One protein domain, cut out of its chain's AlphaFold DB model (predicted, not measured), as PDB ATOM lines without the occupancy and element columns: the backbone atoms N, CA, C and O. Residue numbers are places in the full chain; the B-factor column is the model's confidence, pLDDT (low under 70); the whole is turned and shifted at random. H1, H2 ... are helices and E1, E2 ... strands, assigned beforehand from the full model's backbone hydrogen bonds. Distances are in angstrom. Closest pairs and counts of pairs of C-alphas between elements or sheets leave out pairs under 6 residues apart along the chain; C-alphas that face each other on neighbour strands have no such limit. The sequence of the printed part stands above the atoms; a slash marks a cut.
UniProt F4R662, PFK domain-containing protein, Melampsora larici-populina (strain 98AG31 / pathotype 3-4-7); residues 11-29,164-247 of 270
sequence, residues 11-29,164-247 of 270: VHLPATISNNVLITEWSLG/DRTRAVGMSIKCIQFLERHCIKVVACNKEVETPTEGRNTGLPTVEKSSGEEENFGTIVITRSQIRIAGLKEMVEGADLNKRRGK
ATOM      1  N   VAL A  11      21.910  -0.501 -33.276       91.31
ATOM      2  CA  VAL A  11      21.831  -0.589 -34.732       91.31
ATOM      3  C   VAL A  11      21.312   0.716 -35.301       91.31
ATOM      4  O   VAL A  11      20.293   1.240 -34.857       91.31
ATOM      5  N   HIS A  12      22.034   1.253 -36.279       93.00
ATOM      6  CA  HIS A  12      21.632   2.444 -37.009       93.00
ATOM      7  C   HIS A  12      20.911   2.037 -38.296       93.00
ATOM      8  O   HIS A  12      21.451   1.278 -39.102       93.00
ATOM      9  N   LEU A  13      19.694   2.558 -38.475       94.31
ATOM     10  CA  LEU A  13      18.920   2.479 -39.709       94.31
ATOM     11  C   LEU A  13      19.057   3.807 -40.470       94.31
ATOM     12  O   LEU A  13      18.502   4.806 -40.011       94.31
ATOM     13  N   PRO A  14      19.769   3.843 -41.611       94.75
ATOM     14  CA  PRO A  14      19.950   5.064 -42.390       94.75
ATOM     15  C   PRO A  14      18.619   5.682 -42.833       94.75
ATOM     16  O   PRO A  14      17.877   5.074 -43.604       94.75
ATOM     17  N   ALA A  15      18.342   6.912 -42.397       95.25
ATOM     18  CA  ALA A  15      17.143   7.664 -42.766       95.25
ATOM     19  C   ALA A  15      17.499   9.124 -43.075       95.25
ATOM     20  O   ALA A  15      17.865   9.896 -42.192       95.25
ATOM     21  N   THR A  16      17.446   9.484 -44.354       95.31
ATOM     22  CA  THR A  16      17.736  10.826 -44.872       95.31
ATOM     23  C   THR A  16      17.306  10.883 -46.333       95.31
ATOM     24  O   THR A  16      17.458   9.909 -47.066       95.31
ATOM     25  N   ILE A  17      16.804  12.026 -46.794       95.44
ATOM     26  CA  ILE A  17      16.481  12.188 -48.216       95.44
ATOM     27  C   ILE A  17      17.751  12.233 -49.075       95.44
ATOM     28  O   ILE A  17      17.783  11.683 -50.173       95.44
ATOM     29  N   SER A  18      18.824  12.833 -48.552       94.38
ATOM     30  CA  SER A  18      20.053  13.144 -49.293       94.38
ATOM     31  C   SER A  18      20.877  11.918 -49.680       94.38
ATOM     32  O   SER A  18      21.837  12.036 -50.444       94.38
ATOM     33  N   ASN A  19      20.555  10.758 -49.101       94.12
ATOM     34  CA  ASN A  19      21.309   9.522 -49.257       94.12
ATOM     35  C   ASN A  19      22.822   9.691 -49.064       94.12
ATOM     36  O   ASN A  19      23.636   9.135 -49.792       94.12
ATOM     37  N   ASN A  20      23.190  10.505 -48.075       91.75
ATOM     38  CA  ASN A  20      24.573  10.813 -47.727       91.75
ATOM     39  C   ASN A  20      25.115   9.917 -46.601       91.75
ATOM     40  O   ASN A  20      26.214  10.155 -46.101       91.75
ATOM     41  N   VAL A  21      24.355   8.895 -46.189       89.31
ATOM     42  CA  VAL A  21      24.847   7.888 -45.245       89.31
ATOM     43  C   VAL A  21      25.828   6.971 -45.962       89.31
ATOM     44  O   VAL A  21      25.659   6.598 -47.116       89.31
ATOM     45  N   LEU A  22      26.892   6.652 -45.249       86.31
ATOM     46  CA  LEU A  22      28.073   5.967 -45.742       86.31
ATOM     47  C   LEU A  22      27.742   4.516 -46.091       86.31
ATOM     48  O   LEU A  22      26.948   3.895 -45.386       86.31
ATOM     49  N   ILE A  23      28.396   3.979 -47.128       84.81
ATOM     50  CA  ILE A  23      28.369   2.563 -47.556       84.81
ATOM     51  C   ILE A  23      27.024   2.075 -48.100       84.81
ATOM     52  O   ILE A  23      26.993   1.277 -49.037       84.81
ATOM     53  N   THR A  24      25.916   2.535 -47.533       89.69
ATOM     54  CA  THR A  24      24.590   2.176 -48.000       89.69
ATOM     55  C   THR A  24      24.281   2.880 -49.314       89.69
ATOM     56  O   THR A  24      24.456   4.086 -49.470       89.69
ATOM     57  N   GLU A  25      23.770   2.121 -50.269       91.19
ATOM     58  CA  GLU A  25      23.285   2.656 -51.536       91.19
ATOM     59  C   GLU A  25      21.918   3.327 -51.382       91.19
ATOM     60  O   GLU A  25      21.470   4.052 -52.274       91.19
ATOM     61  N   TRP A  26      21.266   3.100 -50.241       91.56
ATOM     62  CA  TRP A  26      19.916   3.544 -49.954       91.56
ATOM     63  C   TRP A  26      19.739   3.968 -48.502       91.56
ATOM     64  O   TRP A  26      20.211   3.315 -47.570       91.56
ATOM     65  N   SER A  27      18.953   5.017 -48.314       94.56
ATOM     66  CA  SER A  27      18.476   5.472 -47.015       94.56
ATOM     67  C   SER A  27      16.982   5.735 -47.082       94.56
ATOM     68  O   SER A  27      16.429   6.088 -48.128       94.56
ATOM     69  N   LEU A  28      16.317   5.538 -45.955       95.38
ATOM     70  CA  LEU A  28      14.878   5.687 -45.849       95.38
ATOM     71  C   LEU A  28      14.475   7.137 -46.144       95.38
ATOM     72  O   LEU A  28      15.026   8.071 -45.562       95.38
ATOM     73  N   GLY A  29      13.516   7.304 -47.057       95.38
ATOM     74  CA  GLY A  29      12.997   8.605 -47.490       95.38
ATOM     75  C   GLY A  29      13.642   9.137 -48.772       95.38
ATOM     76  O   GLY A  29      13.081  10.020 -49.419       95.38
ATOM     77  N   ASP A 164       9.677   3.058 -49.990       94.75
ATOM     78  CA  ASP A 164      10.208   3.415 -48.669       94.75
ATOM     79  C   ASP A 164       9.475   2.673 -47.549       94.75
ATOM     80  O   ASP A 164      10.129   2.156 -46.649       94.75
ATOM     81  N   ARG A 165       8.143   2.533 -47.616       95.25
ATOM     82  CA  ARG A 165       7.364   1.809 -46.590       95.25
ATOM     83  C   ARG A 165       7.738   0.333 -46.495       95.25
ATOM     84  O   ARG A 165       7.963  -0.180 -45.402       95.25
ATOM     85  N   THR A 166       7.787  -0.357 -47.633       93.62
ATOM     86  CA  THR A 166       8.086  -1.797 -47.678       93.62
ATOM     87  C   THR A 166       9.526  -2.073 -47.251       93.62
ATOM     88  O   THR A 166       9.762  -2.962 -46.430       93.62
ATOM     89  N   ARG A 167      10.489  -1.269 -47.726       90.81
ATOM     90  CA  ARG A 167      11.894  -1.381 -47.308       90.81
ATOM     91  C   ARG A 167      12.100  -1.012 -45.846       90.81
ATOM     92  O   ARG A 167      12.865  -1.703 -45.184       90.81
ATOM     93  N   ALA A 168      11.407   0.005 -45.330       94.12
ATOM     94  CA  ALA A 168      11.468   0.374 -43.918       94.12
ATOM     95  C   ALA A 168      11.111  -0.815 -43.026       94.12
ATOM     96  O   ALA A 168      11.915  -1.202 -42.187       94.12
ATOM     97  N   VAL A 169       9.963  -1.459 -43.274       93.94
ATOM     98  CA  VAL A 169       9.539  -2.648 -42.515       93.94
ATOM     99  C   VAL A 169      10.564  -3.774 -42.647       93.94
ATOM    100  O   VAL A 169      10.984  -4.344 -41.640       93.94
ATOM    101  N   GLY A 170      11.021  -4.062 -43.870       90.25
ATOM    102  CA  GLY A 170      12.032  -5.091 -44.116       90.25
ATOM    103  C   GLY A 170      13.324  -4.849 -43.330       90.25
ATOM    104  O   GLY A 170      13.819  -5.756 -42.665       90.25
ATOM    105  N   MET A 171      13.844  -3.621 -43.346       90.94
ATOM    106  CA  MET A 171      15.049  -3.250 -42.604       90.94
ATOM    107  C   MET A 171      14.837  -3.223 -41.093       90.94
ATOM    108  O   MET A 171      15.707  -3.676 -40.357       90.94
ATOM    109  N   SER A 172      13.684  -2.754 -40.614       93.12
ATOM    110  CA  SER A 172      13.355  -2.767 -39.187       93.12
ATOM    111  C   SER A 172      13.371  -4.185 -38.624       93.12
ATOM    112  O   SER A 172      13.930  -4.402 -37.552       93.12
ATOM    113  N   ILE A 173      12.847  -5.170 -39.362       92.38
ATOM    114  CA  ILE A 173      12.900  -6.573 -38.931       92.38
ATOM    115  C   ILE A 173      14.352  -7.057 -38.827       92.38
ATOM    116  O   ILE A 173      14.715  -7.712 -37.852       92.38
ATOM    117  N   LYS A 174      15.219  -6.686 -39.775       89.06
ATOM    118  CA  LYS A 174      16.654  -7.010 -39.719       89.06
ATOM    119  C   LYS A 174      17.367  -6.350 -38.539       89.06
ATOM    120  O   LYS A 174      18.203  -6.989 -37.902       89.06
ATOM    121  N   CYS A 175      17.026  -5.101 -38.225       90.62
ATOM    122  CA  CYS A 175      17.525  -4.406 -37.042       90.62
ATOM    123  C   CYS A 175      17.109  -5.136 -35.758       90.62
ATOM    124  O   CYS A 175      17.952  -5.387 -34.904       90.62
ATOM    125  N   ILE A 176      15.843  -5.552 -35.648       91.06
ATOM    126  CA  ILE A 176      15.350  -6.330 -34.501       91.06
ATOM    127  C   ILE A 176      16.096  -7.666 -34.395       91.06
ATOM    128  O   ILE A 176      16.587  -7.996 -33.323       91.06
ATOM    129  N   GLN A 177      16.284  -8.388 -35.504       87.88
ATOM    130  CA  GLN A 177      17.067  -9.632 -35.525       87.88
ATOM    131  C   GLN A 177      18.530  -9.425 -35.100       87.88
ATOM    132  O   GLN A 177      19.140 -10.308 -34.497       87.88
ATOM    133  N   PHE A 178      19.140  -8.285 -35.433       86.44
ATOM    134  CA  PHE A 178      20.473  -7.946 -34.936       86.44
ATOM    135  C   PHE A 178      20.468  -7.747 -33.419       86.44
ATOM    136  O   PHE A 178      21.312  -8.331 -32.738       86.44
ATOM    137  N   LEU A 179      19.503  -6.980 -32.905       88.62
ATOM    138  CA  LEU A 179      19.353  -6.732 -31.475       88.62
ATOM    139  C   LEU A 179      19.095  -8.031 -30.705       88.62
ATOM    140  O   LEU A 179      19.796  -8.283 -29.735       88.62
ATOM    141  N   GLU A 180      18.175  -8.891 -31.153       86.31
ATOM    142  CA  GLU A 180      17.896 -10.194 -30.524       86.31
ATOM    143  C   GLU A 180      19.170 -11.051 -30.427       86.31
ATOM    144  O   GLU A 180      19.524 -11.524 -29.344       86.31
ATOM    145  N   ARG A 181      19.917 -11.184 -31.534       81.75
ATOM    146  CA  ARG A 181      21.163 -11.971 -31.575       81.75
ATOM    147  C   ARG A 181      22.232 -11.447 -30.616       81.75
ATOM    148  O   ARG A 181      22.935 -12.247 -30.004       81.75
ATOM    149  N   HIS A 182      22.372 -10.130 -30.481       79.88
ATOM    150  CA  HIS A 182      23.403  -9.531 -29.628       79.88
ATOM    151  C   HIS A 182      22.960  -9.404 -28.168       79.88
ATOM    152  O   HIS A 182      23.781  -9.582 -27.272       79.88
ATOM    153  N   CYS A 183      21.666  -9.208 -27.901       76.50
ATOM    154  CA  CYS A 183      21.105  -9.273 -26.553       76.50
ATOM    155  C   CYS A 183      21.315 -10.659 -25.936       76.50
ATOM    156  O   CYS A 183      21.747 -10.734 -24.791       76.50
ATOM    157  N   ILE A 184      21.098 -11.748 -26.685       66.75
ATOM    158  CA  ILE A 184      21.347 -13.113 -26.184       66.75
ATOM    159  C   ILE A 184      22.824 -13.304 -25.819       66.75
ATOM    160  O   ILE A 184      23.109 -13.862 -24.767       66.75
ATOM    161  N   LYS A 185      23.776 -12.785 -26.611       60.91
ATOM    162  CA  LYS A 185      25.214 -12.831 -26.268       60.91
ATOM    163  C   LYS A 185      25.511 -12.069 -24.965       60.91
ATOM    164  O   LYS A 185      26.254 -12.554 -24.117       60.91
ATOM    165  N   VAL A 186      24.902 -10.893 -24.786       59.50
ATOM    166  CA  VAL A 186      25.068 -10.060 -23.580       59.50
ATOM    167  C   VAL A 186      24.437 -10.715 -22.344       59.50
ATOM    168  O   VAL A 186      25.016 -10.648 -21.261       59.50
ATOM    169  N   VAL A 187      23.285 -11.373 -22.502       59.25
ATOM    170  CA  VAL A 187      22.569 -12.086 -21.430       59.25
ATOM    171  C   VAL A 187      23.226 -13.429 -21.103       59.25
ATOM    172  O   VAL A 187      23.346 -13.755 -19.930       59.25
ATOM    173  N   ALA A 188      23.755 -14.164 -22.083       55.41
ATOM    174  CA  ALA A 188      24.499 -15.407 -21.861       55.41
ATOM    175  C   ALA A 188      25.795 -15.180 -21.061       55.41
ATOM    176  O   ALA A 188      26.161 -16.012 -20.233       55.41
ATOM    177  N   CYS A 189      26.445 -14.015 -21.204       51.06
ATOM    178  CA  CYS A 189      27.511 -13.585 -20.286       51.06
ATOM    179  C   CYS A 189      27.023 -13.308 -18.845       51.06
ATOM    180  O   CYS A 189      27.856 -13.188 -17.949       51.06
ATOM    181  N   ASN A 190      25.709 -13.206 -18.613       52.03
ATOM    182  CA  ASN A 190      25.062 -12.838 -17.348       52.03
ATOM    183  C   ASN A 190      24.164 -13.949 -16.734       52.03
ATOM    184  O   ASN A 190      23.426 -13.654 -15.797       52.03
ATOM    185  N   LYS A 191      24.325 -15.218 -17.156       44.00
ATOM    186  CA  LYS A 191      23.555 -16.450 -16.817       44.00
ATOM    187  C   LYS A 191      22.383 -16.782 -17.755       44.00
ATOM    188  O   LYS A 191      21.717 -15.912 -18.298       44.00
ATOM    189  N   GLU A 192      22.207 -18.097 -17.913       43.44
ATOM    190  CA  GLU A 192      21.367 -18.843 -18.859       43.44
ATOM    191  C   GLU A 192      19.953 -18.283 -19.063       43.44
ATOM    192  O   GLU A 192      19.189 -18.114 -18.114       43.44
ATOM    193  N   VAL A 193      19.587 -18.070 -20.331       42.41
ATOM    194  CA  VAL A 193      18.199 -17.872 -20.764       42.41
ATOM    195  C   VAL A 193      17.960 -18.738 -21.998       42.41
ATOM    196  O   VAL A 193      18.548 -18.502 -23.055       42.41
ATOM    197  N   GLU A 194      17.089 -19.738 -21.868       39.91
ATOM    198  CA  GLU A 194      16.515 -20.458 -23.005       39.91
ATOM    199  C   GLU A 194      15.535 -19.531 -23.735       39.91
ATOM    200  O   GLU A 194      14.628 -18.958 -23.128       39.91
ATOM    201  N   THR A 195      15.715 -19.361 -25.047       43.03
ATOM    202  CA  THR A 195      14.750 -18.645 -25.891       43.03
ATOM    203  C   THR A 195      13.989 -19.645 -26.766       43.03
ATOM    204  O   THR A 195      14.620 -20.502 -27.387       43.03
ATOM    205  N   PRO A 196      12.647 -19.561 -26.862       41.03
ATOM    206  CA  PRO A 196      11.874 -20.438 -27.732       41.03
ATOM    207  C   PRO A 196      12.034 -19.970 -29.182       41.03
ATOM    208  O   PRO A 196      11.437 -18.979 -29.605       41.03
ATOM    209  N   THR A 197      12.875 -20.665 -29.946       49.22
ATOM    210  CA  THR A 197      13.067 -20.409 -31.385       49.22
ATOM    211  C   THR A 197      12.030 -21.126 -32.262       49.22
ATOM    212  O   THR A 197      11.968 -20.879 -33.466       49.22
ATOM    213  N   GLU A 198      11.205 -22.007 -31.692       33.84
ATOM    214  CA  GLU A 198      10.229 -22.801 -32.443       33.84
ATOM    215  C   GLU A 198       8.930 -22.019 -32.707       33.84
ATOM    216  O   GLU A 198       8.273 -21.535 -31.788       33.84
ATOM    217  N   GLY A 199       8.555 -21.896 -33.988       40.59
ATOM    218  CA  GLY A 199       7.232 -21.417 -34.419       40.59
ATOM    219  C   GLY A 199       7.178 -20.071 -35.151       40.59
ATOM    220  O   GLY A 199       6.096 -19.647 -35.560       40.59
ATOM    221  N   ARG A 200       8.302 -19.376 -35.376       46.69
ATOM    222  CA  ARG A 200       8.286 -18.141 -36.182       46.69
ATOM    223  C   ARG A 200       8.284 -18.479 -37.678       46.69
ATOM    224  O   ARG A 200       9.321 -18.796 -38.250       46.69
ATOM    225  N   ASN A 201       7.120 -18.345 -38.320       41.53
ATOM    226  CA  ASN A 201       6.930 -18.390 -39.780       41.53
ATOM    227  C   ASN A 201       7.569 -17.175 -40.484       41.53
ATOM    228  O   ASN A 201       6.910 -16.427 -41.202       41.53
ATOM    229  N   THR A 202       8.861 -16.937 -40.277       42.88
ATOM    230  CA  THR A 202       9.606 -15.920 -41.015       42.88
ATOM    231  C   THR A 202      10.441 -16.613 -42.076       42.88
ATOM    232  O   THR A 202      11.632 -16.838 -41.881       42.88
ATOM    233  N   GLY A 203       9.835 -16.898 -43.233       38.31
ATOM    234  CA  GLY A 203      10.560 -17.116 -44.493       38.31
ATOM    235  C   GLY A 203      11.234 -15.823 -44.975       38.31
ATOM    236  O   GLY A 203      11.096 -15.431 -46.129       38.31
ATOM    237  N   LEU A 204      11.869 -15.093 -44.057       42.09
ATOM    238  CA  LEU A 204      12.545 -13.840 -44.324       42.09
ATOM    239  C   LEU A 204      13.978 -14.130 -44.763       42.09
ATOM    240  O   LEU A 204      14.583 -15.088 -44.280       42.09
ATOM    241  N   PRO A 205      14.552 -13.277 -45.628       40.22
ATOM    242  CA  PRO A 205      15.936 -13.418 -46.044       40.22
ATOM    243  C   PRO A 205      16.834 -13.509 -44.809       40.22
ATOM    244  O   PRO A 205      16.657 -12.759 -43.848       40.22
ATOM    245  N   THR A 206      17.803 -14.409 -44.816       39.91
ATOM    246  CA  THR A 206      18.811 -14.531 -43.758       39.91
ATOM    247  C   THR A 206      19.820 -13.388 -43.916       39.91
ATOM    248  O   THR A 206      20.109 -12.973 -45.035       39.91
ATOM    249  N   VAL A 207      20.304 -12.778 -42.828       46.88
ATOM    250  CA  VAL A 207      21.471 -11.874 -42.926       46.88
ATOM    251  C   VAL A 207      22.700 -12.767 -43.063       46.88
ATOM    252  O   VAL A 207      22.917 -13.614 -42.194       46.88
ATOM    253  N   GLU A 208      23.468 -12.617 -44.144       43.31
ATOM    254  CA  GLU A 208      24.741 -13.326 -44.301       43.31
ATOM    255  C   GLU A 208      25.668 -12.981 -43.127       43.31
ATOM    256  O   GLU A 208      25.812 -11.817 -42.748       43.31
ATOM    257  N   LYS A 209      26.246 -14.013 -42.503       40.59
ATOM    258  CA  LYS A 209      27.175 -13.872 -41.378       40.59
ATOM    259  C   LYS A 209      28.484 -13.283 -41.907       40.59
ATOM    260  O   LYS A 209      29.148 -13.926 -42.714       40.59
ATOM    261  N   SER A 210      28.879 -12.100 -41.444       39.62
ATOM    262  CA  SER A 210      30.241 -11.611 -41.664       39.62
ATOM    263  C   SER A 210      31.217 -12.437 -40.823       39.62
ATOM    264  O   SER A 210      30.991 -12.655 -39.635       39.62
ATOM    265  N   SER A 211      32.295 -12.910 -41.440       34.84
ATOM    266  CA  SER A 211      33.315 -13.809 -40.886       34.84
ATOM    267  C   SER A 211      34.291 -13.124 -39.907       34.84
ATOM    268  O   SER A 211      35.504 -13.184 -40.098       34.84
ATOM    269  N   GLY A 212      33.772 -12.463 -38.871       44.41
ATOM    270  CA  GLY A 212      34.541 -11.829 -37.791       44.41
ATOM    271  C   GLY A 212      33.698 -11.669 -36.519       44.41
ATOM    272  O   GLY A 212      32.484 -11.863 -36.568       44.41
ATOM    273  N   GLU A 213      34.324 -11.348 -35.380       53.53
ATOM    274  CA  GLU A 213      33.598 -11.001 -34.147       53.53
ATOM    275  C   GLU A 213      32.643  -9.831 -34.432       53.53
ATOM    276  O   GLU A 213      33.076  -8.718 -34.723       53.53
ATOM    277  N   GLU A 214      31.333 -10.097 -34.417       59.97
ATOM    278  CA  GLU A 214      30.323  -9.068 -34.671       59.97
ATOM    279  C   GLU A 214      30.342  -8.037 -33.531       59.97
ATOM    280  O   GLU A 214      30.068  -8.367 -32.373       59.97
ATOM    281  N   GLU A 215      30.669  -6.788 -33.872       69.50
ATOM    282  CA  GLU A 215      30.617  -5.652 -32.955       69.50
ATOM    283  C   GLU A 215      29.186  -5.471 -32.411       69.50
ATOM    284  O   GLU A 215      28.197  -5.658 -33.121       69.50
ATOM    285  N   ASN A 216      29.050  -5.044 -31.149       79.19
ATOM    286  CA  ASN A 216      27.734  -4.756 -30.554       79.19
ATOM    287  C   ASN A 216      27.033  -3.553 -31.205       79.19
ATOM    288  O   ASN A 216      25.881  -3.264 -30.893       79.19
ATOM    289  N   PHE A 217      27.712  -2.829 -32.088       84.56
ATOM    290  CA  PHE A 217      27.139  -1.737 -32.849       84.56
ATOM    291  C   PHE A 217      27.284  -2.009 -34.346       84.56
ATOM    292  O   PHE A 217      28.258  -2.606 -34.793       84.56
ATOM    293  N   GLY A 218      26.333  -1.533 -35.140       88.62
ATOM    294  CA  GLY A 218      26.433  -1.628 -36.590       88.62
ATOM    295  C   GLY A 218      25.432  -0.737 -37.303       88.62
ATOM    296  O   GLY A 218      24.433  -0.304 -36.732       88.62
ATOM    297  N   THR A 219      25.694  -0.449 -38.571       90.75
ATOM    298  CA  THR A 219      24.724   0.211 -39.451       90.75
ATOM    299  C   THR A 219      24.188  -0.809 -40.437       90.75
ATOM    300  O   THR A 219      24.970  -1.500 -41.086       90.75
ATOM    301  N   ILE A 220      22.866  -0.915 -40.570       92.00
ATOM    302  CA  ILE A 220      22.289  -1.721 -41.646       92.00
ATOM    303  C   ILE A 220      22.496  -0.989 -42.971       92.00
ATOM    304  O   ILE A 220      22.126   0.175 -43.117       92.00
ATOM    305  N   VAL A 221      23.116  -1.663 -43.931       91.25
ATOM    306  CA  VAL A 221      23.453  -1.088 -45.232       91.25
ATOM    307  C   VAL A 221      22.939  -1.984 -46.348       91.25
ATOM    308  O   VAL A 221      22.932  -3.214 -46.233       91.25
ATOM    309  N   ILE A 222      22.512  -1.357 -47.442       90.44
ATOM    310  CA  ILE A 222      22.324  -2.042 -48.719       90.44
ATOM    311  C   ILE A 222      23.578  -1.809 -49.543       90.44
ATOM    312  O   ILE A 222      23.940  -0.665 -49.799       90.44
ATOM    313  N   THR A 223      24.211  -2.886 -49.988       87.38
ATOM    314  CA  THR A 223      25.258  -2.823 -51.007       87.38
ATOM    315  C   THR A 223      24.867  -3.787 -52.118       87.38
ATOM    316  O   THR A 223      24.696  -4.986 -51.874       87.38
ATOM    317  N   ARG A 224      24.701  -3.281 -53.340       84.25
ATOM    318  CA  ARG A 224      24.165  -4.003 -54.494       84.25
ATOM    319  C   ARG A 224      22.790  -4.610 -54.191       84.25
ATOM    320  O   ARG A 224      21.785  -3.914 -54.100       84.25
ATOM    321  N   SER A 225      22.731  -5.928 -54.032       82.56
ATOM    322  CA  SER A 225      21.498  -6.676 -53.759       82.56
ATOM    323  C   SER A 225      21.475  -7.294 -52.363       82.56
ATOM    324  O   SER A 225      20.531  -8.003 -52.023       82.56
ATOM    325  N   GLN A 226      22.503  -7.040 -51.550       86.12
ATOM    326  CA  GLN A 226      22.654  -7.640 -50.232       86.12
ATOM    327  C   GLN A 226      22.375  -6.619 -49.129       86.12
ATOM    328  O   GLN A 226      22.865  -5.489 -49.149       86.12
ATOM    329  N   ILE A 227      21.597  -7.058 -48.140       87.56
ATOM    330  CA  ILE A 227      21.402  -6.347 -46.878       87.56
ATOM    331  C   ILE A 227      22.386  -6.937 -45.875       87.56
ATOM    332  O   ILE A 227      22.288  -8.117 -45.531       87.56
ATOM    333  N   ARG A 228      23.305  -6.109 -45.386       88.62
ATOM    334  CA  ARG A 228      24.330  -6.502 -44.415       88.62
ATOM    335  C   ARG A 228      24.471  -5.450 -43.323       88.62
ATOM    336  O   ARG A 228      23.857  -4.388 -43.387       88.62
ATOM    337  N   ILE A 229      25.272  -5.760 -42.313       87.75
ATOM    338  CA  ILE A 229      25.577  -4.841 -41.218       87.75
ATOM    339  C   ILE A 229      27.034  -4.423 -41.364       87.75
ATOM    340  O   ILE A 229      27.914  -5.278 -41.417       87.75
ATOM    341  N   ALA A 230      27.263  -3.121 -41.484       88.50
ATOM    342  CA  ALA A 230      28.589  -2.529 -41.542       88.50
ATOM    343  C   ALA A 230      29.037  -2.123 -40.133       88.50
ATOM    344  O   ALA A 230      28.288  -1.457 -39.405       88.50
ATOM    345  N   GLY A 231      30.254  -2.524 -39.763       86.94
ATOM    346  CA  GLY A 231      30.903  -2.116 -38.514       86.94
ATOM    347  C   GLY A 231      31.364  -0.657 -38.558       86.94
ATOM    348  O   GLY A 231      31.423  -0.033 -39.621       86.94
ATOM    349  N   LEU A 232      31.727  -0.089 -37.409       85.44
ATOM    350  CA  LEU A 232      32.102   1.336 -37.319       85.44
ATOM    351  C   LEU A 232      33.387   1.622 -38.081       85.44
ATOM    352  O   LEU A 232      33.478   2.651 -38.745       85.44
ATOM    353  N   LYS A 233      34.366   0.716 -38.002       87.00
ATOM    354  CA  LYS A 233      35.634   0.871 -38.715       87.00
ATOM    355  C   LYS A 233      35.405   0.993 -40.221       87.00
ATOM    356  O   LYS A 233      35.887   1.940 -40.832       87.00
ATOM    357  N   GLU A 234      34.594   0.094 -40.777       88.62
ATOM    358  CA  GLU A 234      34.217   0.120 -42.191       88.62
ATOM    359  C   GLU A 234      33.524   1.443 -42.543       88.62
ATOM    360  O   GLU A 234      33.925   2.130 -43.483       88.62
ATOM    361  N   MET A 235      32.530   1.845 -41.740       86.81
ATOM    362  CA  MET A 235      31.790   3.092 -41.939       86.81
ATOM    363  C   MET A 235      32.725   4.304 -41.963       86.81
ATOM    364  O   MET A 235      32.649   5.106 -42.891       86.81
ATOM    365  N   VAL A 236      33.636   4.426 -40.995       87.69
ATOM    366  CA  VAL A 236      34.590   5.544 -40.904       87.69
ATOM    367  C   VAL A 236      35.571   5.543 -42.077       87.69
ATOM    368  O   VAL A 236      35.842   6.599 -42.649       87.69
ATOM    369  N   GLU A 237      36.070   4.378 -42.494       89.50
ATOM    370  CA  GLU A 237      36.955   4.260 -43.659       89.50
ATOM    371  C   GLU A 237      36.256   4.708 -44.953       89.50
ATOM    372  O   GLU A 237      36.859   5.416 -45.770       89.50
ATOM    373  N   GLY A 238      34.969   4.385 -45.100       85.56
ATOM    374  CA  GLY A 238      34.115   4.812 -46.211       85.56
ATOM    375  C   GLY A 238      33.636   6.270 -46.150       85.56
ATOM    376  O   GLY A 238      32.990   6.727 -47.100       85.56
ATOM    377  N   ALA A 239      33.943   7.012 -45.078       88.19
ATOM    378  CA  ALA A 239      33.412   8.348 -44.814       88.19
ATOM    379  C   ALA A 239      34.306   9.500 -45.254       88.19
ATOM    380  O   ALA A 239      35.466   9.589 -44.857       88.19
ATOM    381  N   ASP A 240      33.726  10.464 -45.964       90.06
ATOM    382  CA  ASP A 240      34.216  11.839 -45.963       90.06
ATOM    383  C   ASP A 240      33.459  12.613 -44.875       90.06
ATOM    384  O   ASP A 240      32.322  13.056 -45.069       90.06
ATOM    385  N   LEU A 241      34.076  12.733 -43.696       87.44
ATOM    386  CA  LEU A 241      33.472  13.396 -42.535       87.44
ATOM    387  C   LEU A 241      33.339  14.911 -42.724       87.44
ATOM    388  O   LEU A 241      32.399  15.500 -42.195       87.44
ATOM    389  N   ASN A 242      34.221  15.528 -43.515       90.19
ATOM    390  CA  ASN A 242      34.174  16.966 -43.784       90.19
ATOM    391  C   ASN A 242      32.952  17.303 -44.638       90.19
ATOM    392  O   ASN A 242      32.202  18.227 -44.328       90.19
ATOM    393  N   LYS A 243      32.719  16.507 -45.687       89.38
ATOM    394  CA  LYS A 243      31.558  16.663 -46.574       89.38
ATOM    395  C   LYS A 243      30.310  15.936 -46.076       89.38
ATOM    396  O   LYS A 243      29.247  16.073 -46.668       89.38
ATOM    397  N   ARG A 244      30.412  15.168 -44.986       91.00
ATOM    398  CA  ARG A 244      29.317  14.368 -44.410       91.00
ATOM    399  C   ARG A 244      28.652  13.458 -45.457       91.00
ATOM    400  O   ARG A 244      27.423  13.413 -45.537       91.00
ATOM    401  N   ARG A 245      29.459  12.766 -46.273       90.56
ATOM    402  CA  ARG A 245      29.004  11.856 -47.346       90.56
ATOM    403  C   ARG A 245      29.942  10.658 -47.530       90.56
ATOM    404  O   ARG A 245      31.058  10.655 -47.015       90.56
ATOM    405  N   GLY A 246      29.502   9.647 -48.280       87.44
ATOM    406  CA  GLY A 246      30.348   8.513 -48.668       87.44
ATOM    407  C   GLY A 246      31.464   8.919 -49.636       87.44
ATOM    408  O   GLY A 246      31.248   9.756 -50.511       87.44
ATOM    409  N   LYS A 247      32.654   8.318 -49.502       85.88
ATOM    410  CA  LYS A 247      33.778   8.537 -50.435       85.88
ATOM    411  C   LYS A 247      33.496   7.991 -51.835       85.88
ATOM    412  O   LYS A 247      33.918   8.590 -52.817       85.88
TER     413      LYS A 247
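AT A GLANCE: This is residues 11 to 29 and 164 to 247 of the 270 residues of the protein "PFK domain-containing protein" of Melampsora larici-populina (strain 98AG31 / pathotype 3-4-7) (UniProt F4R662). One long helix, H1, has a small hairpin of two strands, E1 and E2, beside it, and the short helix H2 lies past the hairpin, away from H1. From the end of H1 a long loop, residues 189 to 216, swings out and back to the hairpin; residues 196 to 203 of it stick out. The printed part has 103 residues, with H1, E1, E2 and H2 in that order; the sheet E1 - E2 is antiparallel. The class is mixed, helices and strands, with 43 residues, under half, in named elements. It is only just compact, close to loose, with a radius of gyration of the C-alphas of 15.2 A, and elongated, spanning 46 by 30 by 20 A.

HOW THE PARTS SIT: Start at residues 11 to 12, which pair, parallel, with residues 218 to 219 of E1, residues 217 to 223. E1 forms a hairpin with E2, residues 226 to 230, antiparallel at 150 degrees; look for N 221 and O 228, 2.9 A apart, within hydrogen-bond range. H1, residues 164 to 188, comes closest to E1 at the C-alphas of Cys 175 and Ile 220, 7.1 A apart; H1 and E2 are near each other, with 8 pairs of C-alphas within 10 A. H2, residues 232 to 237, comes closest to E1 at the C-alphas of Leu 232 and Gly 218, 6.4 A apart. H1 and H2 are apart. Every O i to N i+4 pair is within hydrogen-bond range in H2, and 20 of 21 in H1.

IN THESE COORDINATES: Find C-alpha 164 at (10.208, 3.415, -48.669); from there H1 runs 35.7 A to C-alpha 188. E1 begins at C-alpha 217, (27.139, -1.737, -32.849), and spans 18.3 A; E2 spans 11.7 A. H2, 8.5 A long, ends at C-alpha 237, (36.955, 4.260, -43.659).

THE WHOLE: The C-alphas farthest apart, those of Gly 199 and Asn 242, are 47.8 A apart. Residues 30 to 163 are not printed; C-alphas 29 and 164 stand 6.0 A apart across this cut. The link from H1 to E1 is long, 28 residues. Residues 184 to 215 have pLDDT under 70; the mean of the printed part is 76.3.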